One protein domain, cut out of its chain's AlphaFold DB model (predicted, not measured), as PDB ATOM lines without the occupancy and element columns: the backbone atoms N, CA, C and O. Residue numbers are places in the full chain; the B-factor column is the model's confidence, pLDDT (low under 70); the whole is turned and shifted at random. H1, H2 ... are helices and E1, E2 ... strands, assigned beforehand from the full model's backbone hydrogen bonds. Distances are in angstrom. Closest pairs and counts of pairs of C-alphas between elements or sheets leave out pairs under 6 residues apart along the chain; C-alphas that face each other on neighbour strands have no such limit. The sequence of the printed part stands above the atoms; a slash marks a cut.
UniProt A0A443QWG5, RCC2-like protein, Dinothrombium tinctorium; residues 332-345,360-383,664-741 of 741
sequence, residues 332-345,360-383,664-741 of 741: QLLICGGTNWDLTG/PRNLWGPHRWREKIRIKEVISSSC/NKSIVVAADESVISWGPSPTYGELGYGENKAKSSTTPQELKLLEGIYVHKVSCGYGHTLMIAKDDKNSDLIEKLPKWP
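This is residues 332 to 345, 360 to 383 and 664 to 741 of the 741 residues of the protein "RCC2-like protein" of Dinothrombium tinctorium (UniProt A0A443QWG5). Two antiparallel sheets stand partly face to face as a small sandwich, with E4 and E5 over E7's side of the larger sheet and the link of residues 680 to 696 looping into the space between E2 and E5. E3 covers the other side of E7 and E8, and the short helix H1 sits at one end of the larger sheet. The 116 printed residues hold eight named strands, E1 to E8, then H1; the orders are E2, E1, E8, E7 and E4, E5, E6. The class is mostly strand, with under half of the residues in named elements; the whole is compact, radius of gyration of the C-alphas 12.9 A, spanning 36 by 30 by 26 A.

The larger sheet, twisted with C-alphas up to 4.5 A off its plane, holds E2 (residues 363 to 368), E1 (332 to 337), E8 (720 to 726) and E7 (711 to 716). Within hydrogen-bond range are N 335 and O 367 of the neighbours E1 and E2, 2.9 A apart, N 334 and O 723 of the neighbours E1 and E8, 2.9 A apart, and N 722 and O 715 of the hairpin E7 and E8, 2.8 A apart. E4 (667 to 671), E5 (674 to 679) and E6 (697 to 702) form a meander, each strand the antiparallel neighbour of the one before; N 669 and O 676 are 2.8 A apart, N 677 and O 701 2.9 A. Best planes of the two sheets are 13 degrees apart; the closest C-alphas of E4 and E7, Ala 670 and Val 711, are 6.4 A apart. E3 (375 to 379) pairs with no named strand; its C-alpha 379 is 5.8 A from that of Ser 715, the closest in E7. H1 (731 to 736) is on the larger sheet, height 9.0 A, over none of its strands, but only just: 2 of its C-alphas fall on E8. In H1, 1 of 2 O i to N i+4 pairs is within hydrogen-bond range.

E1 begins at C-alpha 332 (-10.185, 59.999, -54.044) and is 17.3 A long; E5 is 17.2 A, E8 19.9 A. H1 ends at C-alpha 736 (-20.035, 59.158, -45.289).

Residues 346 to 359 and 384 to 663 are not printed, with C-alpha gaps of 15.1 A and 6.4 A. The link E5 to E6 is long. Residue 360 and residues 728 to 731 have pLDDT under 70.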
ATOM      1  N   GLN A 332     -10.562  59.940 -55.462       90.94
ATOM      2  CA  GLN A 332     -10.185  59.999 -54.044       90.94
ATOM      3  C   GLN A 332      -9.537  58.702 -53.533       90.94
ATOM      4  O   GLN A 332      -9.901  57.592 -53.929       90.94
ATOM      5  N   LEU A 333      -8.615  58.851 -52.576       92.75
ATOM      6  CA  LEU A 333      -7.969  57.740 -51.874       92.75
ATOM      7  C   LEU A 333      -8.857  57.165 -50.768       92.75
ATOM      8  O   LEU A 333      -9.225  57.879 -49.828       92.75
ATOM      9  N   LEU A 334      -9.083  55.853 -50.821       93.88
ATOM     10  CA  LEU A 334      -9.542  55.058 -49.682       93.88
ATOM     11  C   LEU A 334      -8.439  54.095 -49.218       93.88
ATOM     12  O   LEU A 334      -7.663  53.586 -50.029       93.88
ATOM     13  N   ILE A 335      -8.393  53.820 -47.914       94.19
ATOM     14  CA  ILE A 335      -7.432  52.907 -47.280       94.19
ATOM     15  C   ILE A 335      -8.092  52.036 -46.202       94.19
ATOM     16  O   ILE A 335      -8.936  52.504 -45.438       94.19
ATOM     17  N   CYS A 336      -7.684  50.771 -46.104       94.00
ATOM     18  CA  CYS A 336      -7.991  49.886 -44.974       94.00
ATOM     19  C   CYS A 336      -6.795  48.982 -44.616       94.00
ATOM     20  O   CYS A 336      -5.848  48.834 -45.391       94.00
ATOM     21  N   GLY A 337      -6.829  48.367 -43.433       93.25
ATOM     22  CA  GLY A 337      -5.806  47.443 -42.936       93.25
ATOM     23  C   GLY A 337      -4.807  48.013 -41.924       93.25
ATOM     24  O   GLY A 337      -5.094  48.954 -41.180       93.25
ATOM     25  N   GLY A 338      -3.640  47.372 -41.849       88.81
ATOM     26  CA  GLY A 338      -2.621  47.551 -40.814       88.81
ATOM     27  C   GLY A 338      -1.736  48.778 -41.011       88.81
ATOM     28  O   GLY A 338      -0.635  48.674 -41.550       88.81
ATOM     29  N   THR A 339      -2.195  49.913 -40.487       87.44
ATOM     30  CA  THR A 339      -1.525  51.231 -40.510       87.44
ATOM     31  C   THR A 339      -0.299  51.345 -39.599       87.44
ATOM     32  O   THR A 339       0.456  52.309 -39.702       87.44
ATOM     33  N   ASN A 340      -0.063  50.376 -38.706       87.81
ATOM     34  CA  ASN A 340       1.138  50.336 -37.871       87.81
ATOM     35  C   ASN A 340       2.339  49.858 -38.703       87.81
ATOM     36  O   ASN A 340       2.779  48.709 -38.615       87.81
ATOM     37  N   TRP A 341       2.845  50.767 -39.534       89.44
ATOM     38  CA  TRP A 341       3.858  50.511 -40.551       89.44
ATOM     39  C   TRP A 341       5.109  49.817 -40.019       89.44
ATOM     40  O   TRP A 341       5.688  48.994 -40.723       89.44
ATOM     41  N   ASP A 342       5.520  50.076 -38.779       85.88
ATOM     42  CA  ASP A 342       6.715  49.468 -38.193       85.88
ATOM     43  C   ASP A 342       6.479  48.091 -37.565       85.88
ATOM     44  O   ASP A 342       7.427  47.305 -37.498       85.88
ATOM     45  N   LEU A 343       5.237  47.746 -37.202       84.06
ATOM     46  CA  LEU A 343       4.871  46.436 -36.648       84.06
ATOM     47  C   LEU A 343       4.331  45.449 -37.700       84.06
ATOM     48  O   LEU A 343       4.528  44.245 -37.549       84.06
ATOM     49  N   THR A 344       3.670  45.912 -38.769       84.38
ATOM     50  CA  THR A 344       3.053  45.037 -39.789       84.38
ATOM     51  C   THR A 344       4.067  44.030 -40.362       84.38
ATOM     52  O   THR A 344       5.126  44.397 -40.870       84.38
ATOM     53  N   GLY A 345       3.778  42.730 -40.245       80.19
ATOM     54  CA  GLY A 345       4.697  41.656 -40.653       80.19
ATOM     55  C   GLY A 345       5.900  41.396 -39.728       80.19
ATOM     56  O   GLY A 345       6.796  40.642 -40.106       80.19
ATOM     57  N   PRO A 360      -2.675  53.632 -32.868       54.19
ATOM     58  CA  PRO A 360      -2.830  52.176 -32.861       54.19
ATOM     59  C   PRO A 360      -4.197  51.721 -33.414       54.19
ATOM     60  O   PRO A 360      -5.015  51.173 -32.675       54.19
ATOM     61  N   ARG A 361      -4.474  51.922 -34.713       72.94
ATOM     62  CA  ARG A 361      -5.711  51.414 -35.346       72.94
ATOM     63  C   ARG A 361      -5.486  50.702 -36.680       72.94
ATOM     64  O   ARG A 361      -5.352  51.332 -37.725       72.94
ATOM     65  N   ASN A 362      -5.574  49.373 -36.630       86.94
ATOM     66  CA  ASN A 362      -5.961  48.553 -37.778       86.94
ATOM     67  C   ASN A 362      -7.328  49.032 -38.290       86.94
ATOM     68  O   ASN A 362      -8.316  48.963 -37.557       86.94
ATOM     69  N   LEU A 363      -7.388  49.511 -39.529       91.00
ATOM     70  CA  LEU A 363      -8.608  50.045 -40.127       91.00
ATOM     71  C   LEU A 363      -9.414  48.895 -40.733       91.00
ATOM     72  O   LEU A 363      -9.185  48.496 -41.872       91.00
ATOM     73  N   TRP A 364     -10.345  48.331 -39.964       91.38
ATOM     74  CA  TRP A 364     -11.117  47.155 -40.390       91.38
ATOM     75  C   TRP A 364     -12.098  47.425 -41.538       91.38
ATOM     76  O   TRP A 364     -12.548  46.470 -42.163       91.38
ATOM     77  N   GLY A 365     -12.422  48.690 -41.822       91.81
ATOM     78  CA  GLY A 365     -13.218  49.125 -42.974       91.81
ATOM     79  C   GLY A 365     -12.544  50.272 -43.743       91.81
ATOM     80  O   GLY A 365     -11.594  50.866 -43.221       91.81
ATOM     81  N   PRO A 366     -13.005  50.603 -44.964       93.75
ATOM     82  CA  PRO A 366     -12.445  51.686 -45.771       93.75
ATOM     83  C   PRO A 366     -12.563  53.043 -45.073       93.75
ATOM     84  O   PRO A 366     -13.646  53.443 -44.653       93.75
ATOM     85  N   HIS A 367     -11.442  53.750 -44.971       92.75
ATOM     86  CA  HIS A 367     -11.368  55.140 -44.527       92.75
ATOM     87  C   HIS A 367     -10.946  56.018 -45.702       92.75
ATOM     88  O   HIS A 367     -10.078  55.632 -46.485       92.75
ATOM     89  N   ARG A 368     -11.538  57.206 -45.820       91.50
ATOM     90  CA  ARG A 368     -11.163  58.208 -46.830       91.50
ATOM     91  C   ARG A 368     -10.046  59.109 -46.327       91.50
ATOM     92  O   ARG A 368      -9.942  59.351 -45.123       91.50
ATOM     93  N   TRP A 369      -9.241  59.652 -47.234       88.81
ATOM     94  CA  TRP A 369      -8.190  60.586 -46.833       88.81
ATOM     95  C   TRP A 369      -8.742  61.891 -46.227       88.81
ATOM     96  O   TRP A 369      -9.869  62.298 -46.518       88.81
ATOM     97  N   ARG A 370      -7.956  62.546 -45.357       85.75
ATOM     98  CA  ARG A 370      -8.339  63.828 -44.723       85.75
ATOM     99  C   ARG A 370      -8.420  64.966 -45.742       85.75
ATOM    100  O   ARG A 370      -9.338  65.782 -45.688       85.75
ATOM    101  N   GLU A 371      -7.463  64.986 -46.664       81.75
ATOM    102  CA  GLU A 371      -7.318  65.972 -47.735       81.75
ATOM    103  C   GLU A 371      -7.806  65.405 -49.074       81.75
ATOM    104  O   GLU A 371      -7.572  64.235 -49.386       81.75
ATOM    105  N   LYS A 372      -8.441  66.245 -49.901       80.25
ATOM    106  CA  LYS A 372      -8.935  65.861 -51.235       80.25
ATOM    107  C   LYS A 372      -7.821  65.902 -52.285       80.25
ATOM    108  O   LYS A 372      -7.818  66.743 -53.181       80.25
ATOM    109  N   ILE A 373      -6.868  64.982 -52.160       84.94
ATOM    110  CA  ILE A 373      -5.825  64.752 -53.165       84.94
ATOM    111  C   ILE A 373      -6.431  63.940 -54.317       84.94
ATOM    112  O   ILE A 373      -6.936  62.838 -54.102       84.94
ATOM    113  N   ARG A 374      -6.363  64.474 -55.542       90.00
ATOM    114  CA  ARG A 374      -6.769  63.781 -56.775       90.00
ATOM    115  C   ARG A 374      -5.664  62.821 -57.207       90.00
ATOM    116  O   ARG A 374      -4.577  63.245 -57.602       90.00
ATOM    117  N   ILE A 375      -5.938  61.524 -57.115       92.62
ATOM    118  CA  ILE A 375      -4.970  60.460 -57.388       92.62
ATOM    119  C   ILE A 375      -5.325  59.756 -58.689       92.62
ATOM    120  O   ILE A 375      -6.474  59.383 -58.913       92.62
ATOM    121  N   LYS A 376      -4.308  59.557 -59.528       93.00
ATOM    122  CA  LYS A 376      -4.380  58.774 -60.763       93.00
ATOM    123  C   LYS A 376      -3.960  57.321 -60.538       93.00
ATOM    124  O   LYS A 376      -4.523  56.421 -61.147       93.00
ATOM    125  N   GLU A 377      -2.968  57.091 -59.677       94.62
ATOM    126  CA  GLU A 377      -2.367  55.769 -59.469       94.62
ATOM    127  C   GLU A 377      -2.023  55.492 -57.999       94.62
ATOM    128  O   GLU A 377      -1.560  56.378 -57.277       94.62
ATOM    129  N   VAL A 378      -2.226  54.241 -57.570       95.75
ATOM    130  CA  VAL A 378      -1.914  53.735 -56.218       95.75
ATOM    131  C   VAL A 378      -1.072  52.466 -56.319       95.75
ATOM    132  O   VAL A 378      -1.438  51.526 -57.027       95.75
ATOM    133  N   ILE A 379       0.060  52.433 -55.614       96.56
ATOM    134  CA  ILE A 379       1.039  51.347 -55.688       96.56
ATOM    135  C   ILE A 379       1.467  50.910 -54.283       96.56
ATOM    136  O   ILE A 379       1.997  51.689 -53.490       96.56
ATOM    137  N   SER A 380       1.291  49.623 -54.010       96.12
ATOM    138  CA  SER A 380       1.991  48.852 -52.986       96.12
ATOM    139  C   SER A 380       2.129  47.398 -53.487       96.12
ATOM    140  O   SER A 380       1.699  47.087 -54.603       96.12
ATOM    141  N   SER A 381       2.739  46.502 -52.706       93.62
ATOM    142  CA  SER A 381       2.874  45.083 -53.068       93.62
ATOM    143  C   SER A 381       2.771  44.145 -51.866       93.62
ATOM    144  O   SER A 381       3.034  44.533 -50.727       93.62
ATOM    145  N   SER A 382       2.493  42.867 -52.129       92.88
ATOM    146  CA  SER A 382       2.376  41.795 -51.125       92.88
ATOM    147  C   SER A 382       3.544  41.664 -50.128       92.88
ATOM    148  O   SER A 382       3.365  41.056 -49.069       92.88
ATOM    149  N   CYS A 383       4.716  42.250 -50.412       93.44
ATOM    150  CA  CYS A 383       5.872  42.291 -49.510       93.44
ATOM    151  C   CYS A 383       6.147  43.672 -48.868       93.44
ATOM    152  O   CYS A 383       6.927  43.752 -47.913       93.44
ATOM    153  N   ASN A 664      -0.152  39.994 -48.568       92.31
ATOM    154  CA  ASN A 664       0.639  38.825 -48.161       92.31
ATOM    155  C   ASN A 664      -0.185  37.518 -48.093       92.31
ATOM    156  O   ASN A 664       0.372  36.432 -48.211       92.31
ATOM    157  N   LYS A 665      -1.501  37.598 -47.872       91.50
ATOM    158  CA  LYS A 665      -2.409  36.429 -47.823       91.50
ATOM    159  C   LYS A 665      -3.787  36.691 -48.421       91.50
ATOM    160  O   LYS A 665      -4.438  35.760 -48.888       91.50
ATOM    161  N   SER A 666      -4.218  37.943 -48.357       94.44
ATOM    162  CA  SER A 666      -5.527  38.413 -48.794       94.44
ATOM    163  C   SER A 666      -5.505  38.870 -50.253       94.44
ATOM    164  O   SER A 666      -4.478  39.318 -50.762       94.44
ATOM    165  N   ILE A 667      -6.647  38.749 -50.919       96.06
ATOM    166  CA  ILE A 667      -6.881  39.156 -52.304       96.06
ATOM    167  C   ILE A 667      -8.078  40.108 -52.296       96.06
ATOM    168  O   ILE A 667      -9.083  39.841 -51.632       96.06
ATOM    169  N   VAL A 668      -7.961  41.220 -53.019       96.81
ATOM    170  CA  VAL A 668      -9.035  42.203 -53.195       96.81
ATOM    171  C   VAL A 668      -9.185  42.503 -54.683       96.81
ATOM    172  O   VAL A 668      -8.208  42.793 -55.367       96.81
ATOM    173  N   VAL A 669     -10.408  42.420 -55.194       96.69
ATOM    174  CA  VAL A 669     -10.753  42.528 -56.614       96.69
ATOM    175  C   VAL A 669     -11.789  43.634 -56.786       96.69
ATOM    176  O   VAL A 669     -12.810  43.624 -56.107       96.69
ATOM    177  N   ALA A 670     -11.558  44.564 -57.711       95.06
ATOM    178  CA  ALA A 670     -12.612  45.428 -58.237       95.06
ATOM    179  C   ALA A 670     -13.153  44.800 -59.526       95.06
ATOM    180  O   ALA A 670     -12.415  44.654 -60.506       95.06
ATOM    181  N   ALA A 671     -14.434  44.435 -59.529       93.56
ATOM    182  CA  ALA A 671     -15.129  43.836 -60.667       93.56
ATOM    183  C   ALA A 671     -16.492  44.506 -60.865       93.56
ATOM    184  O   ALA A 671     -17.060  44.977 -59.886       93.56
ATOM    185  N   ASP A 672     -16.957  44.631 -62.106       91.25
ATOM    186  CA  ASP A 672     -18.245  45.251 -62.474       91.25
ATOM    187  C   ASP A 672     -18.484  46.614 -61.796       91.25
ATOM    188  O   ASP A 672     -17.794  47.573 -62.135       91.25
ATOM    189  N   GLU A 673     -19.374  46.700 -60.802       89.12
ATOM    190  CA  GLU A 673     -19.583  47.894 -59.962       89.12
ATOM    191  C   GLU A 673     -19.007  47.748 -58.537       89.12
ATOM    192  O   GLU A 673     -18.803  48.741 -57.839       89.12
ATOM    193  N   SER A 674     -18.644  46.532 -58.125       92.81
ATOM    194  CA  SER A 674     -18.361  46.155 -56.735       92.81
ATOM    195  C   SER A 674     -16.872  45.954 -56.416       92.81
ATOM    196  O   SER A 674     -16.007  45.824 -57.290       92.81
ATOM    197  N   VAL A 675     -16.570  45.868 -55.115       95.06
ATOM    198  CA  VAL A 675     -15.288  45.376 -54.586       95.06
ATOM    199  C   VAL A 675     -15.530  44.066 -53.844       95.06
ATOM    200  O   VAL A 675     -16.444  43.973 -53.029       95.06
ATOM    201  N   ILE A 676     -14.705  43.058 -54.108       96.12
ATOM    202  CA  ILE A 676     -14.805  41.713 -53.540       96.12
ATOM    203  C   ILE A 676     -13.474  41.375 -52.866       96.12
ATOM    204  O   ILE A 676     -12.416  41.546 -53.466       96.12
ATOM    205  N   SER A 677     -13.499  40.885 -51.628       96.19
ATOM    206  CA  SER A 677     -12.290  40.532 -50.877       96.19
ATOM    207  C   SER A 677     -12.396  39.160 -50.215       96.19
ATOM    208  O   SER A 677     -13.478  38.717 -49.823       96.19
ATOM    209  N   TRP A 678     -11.261  38.466 -50.096       95.25
ATOM    210  CA  TRP A 678     -11.117  37.255 -49.285       95.25
ATOM    211  C   TRP A 678      -9.669  37.038 -48.853       95.25
ATOM    212  O   TRP A 678      -8.729  37.515 -49.483       95.25
ATOM    213  N   GLY A 679      -9.472  36.321 -47.753       92.69
ATOM    214  CA  GLY A 679      -8.152  36.156 -47.159       92.69
ATOM    215  C   GLY A 679      -8.211  35.414 -45.827       92.69
ATOM    216  O   GLY A 679      -9.097  35.696 -45.013       92.69
ATOM    217  N   PRO A 680      -7.302  34.456 -45.578       92.19
ATOM    218  CA  PRO A 680      -7.259  33.704 -44.332       92.19
ATOM    219  C   PRO A 680      -6.565  34.486 -43.211       92.19
ATOM    220  O   PRO A 680      -5.628  35.244 -43.445       92.19
ATOM    221  N   SER A 681      -6.965  34.216 -41.968       88.38
ATOM    222  CA  SER A 681      -6.310  34.780 -40.782       88.38
ATOM    223  C   SER A 681      -4.806  34.414 -40.683       88.38
ATOM    224  O   SER A 681      -4.390  33.342 -41.141       88.38
ATOM    225  N   PRO A 682      -3.972  35.256 -40.037       88.94
ATOM    226  CA  PRO A 682      -4.305  36.573 -39.496       88.94
ATOM    227  C   PRO A 682      -4.372  37.645 -40.591       88.94
ATOM    228  O   PRO A 682      -3.529  37.682 -41.486       88.94
ATOM    229  N   THR A 683      -5.350  38.533 -40.455       90.06
ATOM    230  CA  THR A 683      -5.547  39.748 -41.256       90.06
ATOM    231  C   THR A 683      -5.359  40.981 -40.367       90.06
ATOM    232  O   THR A 683      -5.417  40.899 -39.135       90.06
ATOM    233  N   TYR A 684      -5.144  42.138 -40.985       90.00
ATOM    234  CA  TYR A 684      -4.966  43.433 -40.326       90.00
ATOM    235  C   TYR A 684      -6.108  44.422 -40.631       90.00
ATOM    236  O   TYR A 684      -6.071  45.558 -40.166       90.00
ATOM    237  N   GLY A 685      -7.122  44.001 -41.396       90.62
ATOM    238  CA  GLY A 685      -8.281  44.811 -41.804       90.62
ATOM    239  C   GLY A 685      -8.320  45.142 -43.299       90.62
ATOM    240  O   GLY A 685      -9.265  45.767 -43.764       90.62
ATOM    241  N   GLU A 686      -7.331  44.680 -44.064       93.62
ATOM    242  CA  GLU A 686      -7.152  44.901 -45.504       93.62
ATOM    243  C   GLU A 686      -8.275  44.317 -46.375       93.62
ATOM    244  O   GLU A 686      -8.432  44.713 -47.530       93.62
ATOM    245  N   LEU A 687      -9.074  43.403 -45.812       94.38
ATOM    246  CA  LEU A 687     -10.305  42.899 -46.424       94.38
ATOM    247  C   LEU A 687     -11.459  43.909 -46.370       94.38
ATOM    248  O   LEU A 687     -12.358  43.810 -47.194       94.38
ATOM    249  N   GLY A 688     -11.433  44.870 -45.437       92.69
ATOM    250  CA  GLY A 688     -12.358  46.006 -45.371       92.69
ATOM    251  C   GLY A 688     -13.764  45.741 -44.809       92.69
ATOM    252  O   GLY A 688     -14.626  46.600 -44.962       92.69
ATOM    253  N   TYR A 689     -14.050  44.586 -44.197       93.00
ATOM    254  CA  TYR A 689     -15.423  44.214 -43.801       93.00
ATOM    255  C   TYR A 689     -16.062  45.080 -42.687       93.00
ATOM    256  O   TYR A 689     -17.275  45.026 -42.498       93.00
ATOM    257  N   GLY A 690     -15.282  45.873 -41.946       88.69
ATOM    258  CA  GLY A 690     -15.726  46.698 -40.813       88.69
ATOM    259  C   GLY A 690     -15.409  46.098 -39.435       88.69
ATOM    260  O   GLY A 690     -15.209  44.894 -39.292       88.69
ATOM    261  N   GLU A 691     -15.355  46.946 -38.400       83.00
ATOM    262  CA  GLU A 691     -14.826  46.587 -37.065       83.00
ATOM    263  C   GLU A 691     -15.578  45.432 -36.378       83.00
ATOM    264  O   GLU A 691     -14.954  44.577 -35.748       83.00
ATOM    265  N   ASN A 692     -16.902  45.376 -36.560       82.94
ATOM    266  CA  ASN A 692     -17.808  44.404 -35.934       82.94
ATOM    267  C   ASN A 692     -18.271  43.296 -36.904       82.94
ATOM    268  O   ASN A 692     -19.399  42.805 -36.808       82.94
ATOM    269  N   LYS A 693     -17.434  42.921 -37.879       87.62
ATOM    270  CA  LYS A 693     -17.689  41.820 -38.827       87.62
ATOM    271  C   LYS A 693     -16.630  40.717 -38.710       87.62
ATOM    272  O   LYS A 693     -15.698  40.798 -37.911       87.62
ATOM    273  N   ALA A 694     -16.800  39.648 -39.493       88.00
ATOM    274  CA  ALA A 694     -15.778  38.615 -39.639       88.00
ATOM    275  C   ALA A 694     -14.451  39.248 -40.087       88.00
ATOM    276  O   ALA A 694     -14.448  40.176 -40.887       88.00
ATOM    277  N   LYS A 695     -13.319  38.754 -39.575       89.44
ATOM    278  CA  LYS A 695     -11.992  39.335 -39.864       89.44
ATOM    279  C   LYS A 695     -11.273  38.670 -41.040       89.44
ATOM    280  O   LYS A 695     -10.347  39.250 -41.592       89.44
ATOM    281  N   SER A 696     -11.707  37.479 -41.440       91.75
ATOM    282  CA  SER A 696     -11.152  36.695 -42.547       91.75
ATOM    283  C   SER A 696     -12.265  35.931 -43.256       91.75
ATOM    284  O   SER A 696     -13.182  35.463 -42.581       91.75
ATOM    285  N   SER A 697     -12.144  35.735 -44.570       91.44
ATOM    286  CA  SER A 697     -13.033  34.868 -45.357       91.44
ATOM    287  C   SER A 697     -12.232  33.857 -46.173       91.44
ATOM    288  O   SER A 697     -11.146  34.160 -46.671       91.44
ATOM    289  N   THR A 698     -12.768  32.646 -46.323       87.25
ATOM    290  CA  THR A 698     -12.198  31.599 -47.185       87.25
ATOM    291  C   THR A 698     -12.717  31.633 -48.619       87.25
ATOM    292  O   THR A 698     -12.059  31.066 -49.484       87.25
ATOM    293  N   THR A 699     -13.859  32.278 -48.854       90.50
ATOM    294  CA  THR A 699     -14.491  32.499 -50.165       90.50
ATOM    295  C   THR A 699     -14.557  34.001 -50.472       90.50
ATOM    296  O   THR A 699     -14.560  34.797 -49.525       90.50
ATOM    297  N   PRO A 700     -14.624  34.418 -51.749       93.69
ATOM    298  CA  PRO A 700     -14.872  35.810 -52.127       93.69
ATOM    299  C   PRO A 700     -16.135  36.365 -51.449       93.69
ATOM    300  O   PRO A 700     -17.178  35.713 -51.448       93.69
ATOM    301  N   GLN A 701     -16.041  37.553 -50.844       93.94
ATOM    302  CA  GLN A 701     -17.181  38.271 -50.264       93.94
ATOM    303  C   GLN A 701     -17.209  39.722 -50.742       93.94
ATOM    304  O   GLN A 701     -16.184  40.404 -50.744       93.94
ATOM    305  N   GLU A 702     -18.392  40.192 -51.125       93.62
ATOM    306  CA  GLU A 702     -18.626  41.566 -51.563       93.62
ATOM    307  C   GLU A 702     -18.556  42.571 -50.403       93.62
ATOM    308  O   GLU A 702     -19.052  42.339 -49.294       93.62
ATOM    309  N   LEU A 703     -17.943  43.722 -50.674       92.81
ATOM    310  CA  LEU A 703     -17.603  44.716 -49.676       92.81
ATOM    311  C   LEU A 703     -18.707  45.761 -49.494       92.81
ATOM    312  O   LEU A 703     -18.594  46.891 -49.954       92.81
ATOM    313  N   LYS A 704     -19.750  45.398 -48.741       90.12
ATOM    314  CA  LYS A 704     -20.958  46.219 -48.497       90.12
ATOM    315  C   LYS A 704     -20.727  47.636 -47.942       90.12
ATOM    316  O   LYS A 704     -21.629  48.461 -47.977       90.12
ATOM    317  N   LEU A 705     -19.532  47.949 -47.429       89.50
ATOM    318  CA  LEU A 705     -19.159  49.320 -47.043       89.50
ATOM    319  C   LEU A 705     -18.819  50.228 -48.242       89.50
ATOM    320  O   LEU A 705     -18.698  51.435 -48.061       89.50
ATOM    321  N   LEU A 706     -18.670  49.662 -49.444       89.88
ATOM    322  CA  LEU A 706     -18.460  50.357 -50.720       89.88
ATOM    323  C   LEU A 706     -19.609  50.101 -51.710       89.88
ATOM    324  O   LEU A 706     -19.446  50.304 -52.910       89.88
ATOM    325  N   GLU A 707     -20.768  49.652 -51.228       87.94
ATOM    326  CA  GLU A 707     -21.963  49.449 -52.052       87.94
ATOM    327  C   GLU A 707     -22.370  50.791 -52.700       87.94
ATOM    328  O   GLU A 707     -22.602  51.785 -52.012       87.94
ATOM    329  N   GLY A 708     -22.361  50.848 -54.037       84.44
ATOM    330  CA  GLY A 708     -22.564  52.083 -54.807       84.44
ATOM    331  C   GLY A 708     -21.345  53.015 -54.932       84.44
ATOM    332  O   GLY A 708     -21.470  54.083 -55.531       84.44
ATOM    333  N   ILE A 709     -20.163  52.653 -54.415       88.62
ATOM    334  CA  ILE A 709     -18.916  53.421 -54.590       88.62
ATOM    335  C   ILE A 709     -18.053  52.755 -55.668       88.62
ATOM    336  O   ILE A 709     -17.361  51.771 -55.411       88.62
ATOM    337  N   TYR A 710     -18.045  53.336 -56.872       90.62
ATOM    338  CA  TYR A 710     -17.241  52.843 -57.992       90.62
ATOM    339  C   TYR A 710     -15.740  52.935 -57.679       90.62
ATOM    340  O   TYR A 710     -15.153  54.022 -57.678       90.62
ATOM    341  N   VAL A 711     -15.095  51.790 -57.450       91.69
ATOM    342  CA  VAL A 711     -13.639  51.693 -57.288       91.69
ATOM    343  C   VAL A 711     -12.986  51.353 -58.625       91.69
ATOM    344  O   VAL A 711     -13.166  50.265 -59.165       91.69
ATOM    345  N   HIS A 712     -12.190  52.287 -59.147       88.94
ATOM    346  CA  HIS A 712     -11.502  52.137 -60.430       88.94
ATOM    347  C   HIS A 712     -10.275  51.218 -60.331       88.94
ATOM    348  O   HIS A 712     -10.063  50.358 -61.188       88.94
ATOM    349  N   LYS A 713      -9.467  51.383 -59.274       92.62
ATOM    350  CA  LYS A 713      -8.225  50.626 -59.075       92.62
ATOM    351  C   LYS A 713      -8.021  50.236 -57.615       92.62
ATOM    352  O   LYS A 713      -8.375  50.991 -56.713       92.62
ATOM    353  N   VAL A 714      -7.416  49.068 -57.411       95.50
ATOM    354  CA  VAL A 714      -7.063  48.497 -56.104       95.50
ATOM    355  C   VAL A 714      -5.592  48.091 -56.118       95.50
ATOM    356  O   VAL A 714      -5.134  47.484 -57.085       95.50
ATOM    357  N   SER A 715      -4.870  48.385 -55.038       96.06
ATOM    358  CA  SER A 715      -3.514  47.891 -54.782       96.06
ATOM    359  C   SER A 715      -3.378  47.496 -53.310       96.06
ATOM    360  O   SER A 715      -4.006  48.106 -52.447       96.06
ATOM    361  N   CYS A 716      -2.579  46.475 -53.003       96.06
ATOM    362  CA  CYS A 716      -2.422  45.958 -51.643       96.06
ATOM    363  C   CYS A 716      -0.950  45.900 -51.250       96.06
ATOM    364  O   CYS A 716      -0.118  45.432 -52.024       96.06
ATOM    365  N   GLY A 717      -0.650  46.330 -50.027       94.75
ATOM    366  CA  GLY A 717       0.608  46.026 -49.362       94.75
ATOM    367  C   GLY A 717       0.560  44.690 -48.624       94.75
ATOM    368  O   GLY A 717      -0.413  43.940 -48.706       94.75
ATOM    369  N   TYR A 718       1.572  44.415 -47.803       94.06
ATOM    370  CA  TYR A 718       1.654  43.209 -46.973       94.06
ATOM    371  C   TYR A 718       0.392  42.968 -46.122       94.06
ATOM    372  O   TYR A 718      -0.038  41.825 -45.963       94.06
ATOM    373  N   GLY A 719      -0.205  44.034 -45.578       91.81
ATOM    374  CA  GLY A 719      -1.369  43.965 -44.690       91.81
ATOM    375  C   GLY A 719      -2.292  45.180 -44.771       91.81
ATOM    376  O   GLY A 719      -2.983  45.474 -43.802       91.81
ATOM    377  N   HIS A 720      -2.290  45.911 -45.885       94.81
ATOM    378  CA  HIS A 720      -3.159  47.070 -46.116       94.81
ATOM    379  C   HIS A 720      -3.627  47.112 -47.570       94.81
ATOM    380  O   HIS A 720      -2.961  46.565 -48.446       94.81
ATOM    381  N   THR A 721      -4.750  47.773 -47.827       96.81
ATOM    382  CA  THR A 721      -5.318  47.942 -49.169       96.81
ATOM    383  C   THR A 721      -5.573  49.419 -49.435       96.81
ATOM    384  O   THR A 721      -6.084  50.130 -48.573       96.81
ATOM    385  N   LEU A 722      -5.214  49.861 -50.639       96.06
ATOM    386  CA  LEU A 722      -5.457  51.185 -51.197       96.06
ATOM    387  C   LEU A 722      -6.438  51.059 -52.360       96.06
ATOM    388  O   LEU A 722      -6.332  50.132 -53.168       96.06
ATOM    389  N   MET A 723      -7.367  52.001 -52.465       95.00
ATOM    390  CA  MET A 723      -8.374  52.023 -53.524       95.00
ATOM    391  C   MET A 723      -8.548  53.444 -54.063       95.00
ATOM    392  O   MET A 723      -8.501  54.404 -53.292       95.00
ATOM    393  N   ILE A 724      -8.778  53.570 -55.371       93.69
ATOM    394  CA  ILE A 724      -9.183  54.830 -56.010       93.69
ATOM    395  C   ILE A 724     -10.695  54.783 -56.222       93.69
ATOM    396  O   ILE A 724     -11.174  54.037 -57.081       93.69
ATOM    397  N   ALA A 725     -11.438  55.562 -55.439       90.94
ATOM    398  CA  ALA A 725     -12.875  55.751 -55.610       90.94
ATOM    399  C   ALA A 725     -13.143  56.893 -56.601       90.94
ATOM    400  O   ALA A 725     -12.482  57.931 -56.549       90.94
ATOM    401  N   LYS A 726     -14.098  56.708 -57.517       87.12
ATOM    402  CA  LYS A 726     -14.424  57.700 -58.549       87.12
ATOM    403  C   LYS A 726     -15.260  58.848 -57.966       87.12
ATOM    404  O   LYS A 726     -16.300  58.605 -57.360       87.12
ATOM    405  N   ASP A 727     -14.841  60.090 -58.208       73.94
ATOM    406  CA  ASP A 727     -15.470  61.320 -57.677       73.94
ATOM    407  C   ASP A 727     -16.754  61.751 -58.428       73.94
ATOM    408  O   ASP A 727     -17.058  62.938 -58.533       73.94
ATOM    409  N   ASP A 728     -17.495  60.791 -58.985       69.56
ATOM    410  CA  ASP A 728     -18.716  61.016 -59.769       69.56
ATOM    411  C   ASP A 728     -19.938  61.298 -58.856       69.56
ATOM    412  O   ASP A 728     -19.808  61.551 -57.658       69.56
ATOM    413  N   LYS A 729     -21.157  61.210 -59.413       59.03
ATOM    414  CA  LYS A 729     -22.472  61.473 -58.778       59.03
ATOM    415  C   LYS A 729     -22.724  60.815 -57.406       59.03
ATOM    416  O   LYS A 729     -23.682  61.188 -56.738       59.03
ATOM    417  N   ASN A 730     -21.889  59.866 -56.982       64.69
ATOM    418  CA  ASN A 730     -22.003  59.139 -55.716       64.69
ATOM    419  C   ASN A 730     -21.018  59.652 -54.638       64.69
ATOM    420  O   ASN A 730     -20.801  58.981 -53.628       64.69
ATOM    421  N   SER A 731     -20.434  60.846 -54.815       69.56
ATOM    422  CA  SER A 731     -19.523  61.500 -53.858       69.56
ATOM    423  C   SER A 731     -20.059  61.567 -52.421       69.56
ATOM    424  O   SER A 731     -19.290  61.450 -51.466       69.56
ATOM    425  N   ASP A 732     -21.378  61.677 -52.254       78.88
ATOM    426  CA  ASP A 732     -22.057  61.702 -50.953       78.88
ATOM    427  C   ASP A 732     -21.946  60.377 -50.183       78.88
ATOM    428  O   ASP A 732     -22.091  60.354 -48.960       78.88
ATOM    429  N   LEU A 733     -21.691  59.257 -50.869       83.19
ATOM    430  CA  LEU A 733     -21.374  57.977 -50.229       83.19
ATOM    431  C   LEU A 733     -19.919  57.953 -49.748       83.19
ATOM    432  O   LEU A 733     -19.645  57.471 -48.650       83.19
ATOM    433  N   ILE A 734     -19.002  58.552 -50.514       84.06
ATOM    434  CA  ILE A 734     -17.590  58.684 -50.133       84.06
ATOM    435  C   ILE A 734     -17.458  59.585 -48.896       84.06
ATOM    436  O   ILE A 734     -16.753  59.226 -47.959       84.06
ATOM    437  N   GLU A 735     -18.176  60.713 -48.822       85.19
ATOM    438  CA  GLU A 735     -18.147  61.607 -47.648       85.19
ATOM    439  C   GLU A 735     -18.677  60.952 -46.354       85.19
ATOM    440  O   GLU A 735     -18.254  61.341 -45.261       85.19
ATOM    441  N   LYS A 736     -19.544  59.931 -46.448       87.56
ATOM    442  CA  LYS A 736     -20.035  59.158 -45.289       87.56
ATOM    443  C   LYS A 736     -18.990  58.200 -44.708       87.56
ATOM    444  O   LYS A 736     -19.147  57.778 -43.563       87.56
ATOM    445  N   LEU A 737     -17.938  57.850 -45.456       89.56
ATOM    446  CA  LEU A 737     -16.865  57.002 -44.936       89.56
ATOM    447  C   LEU A 737     -16.081  57.732 -43.828       89.56
ATOM    448  O   LEU A 737     -15.898  58.957 -43.899       89.56
ATOM    449  N   PRO A 738     -15.583  57.008 -42.808       90.25
ATOM    450  CA  PRO A 738     -14.756  57.599 -41.765       90.25
ATOM    451  C   PRO A 738     -13.486  58.213 -42.367       90.25
ATOM    452  O   PRO A 738     -12.871  57.652 -43.277       90.25
ATOM    453  N   LYS A 739     -13.086  59.382 -41.861       89.12
ATOM    454  CA  LYS A 739     -11.820  60.018 -42.244       89.12
ATOM    455  C   LYS A 739     -10.646  59.265 -41.623       89.12
ATOM    456  O   LYS A 739     -10.753  58.770 -40.503       89.12
ATOM    457  N   TRP A 740      -9.529  59.217 -42.343       84.69
ATOM    458  CA  TRP A 740      -8.227  58.836 -41.801       84.69
ATOM    459  C   TRP A 740      -7.932  59.639 -40.514       84.69
ATOM    460  O   TRP A 740      -8.176  60.851 -40.524       84.69
ATOM    461  N   PRO A 741      -7.486  58.983 -39.422       73.94
ATOM    462  CA  PRO A 741      -7.363  59.591 -38.094       73.94
ATOM    463  C   PRO A 741      -6.313  60.701 -38.040       73.94
ATOM    464  O   PRO A 741      -5.140  60.447 -38.399       73.94
TER     465      PRO A 741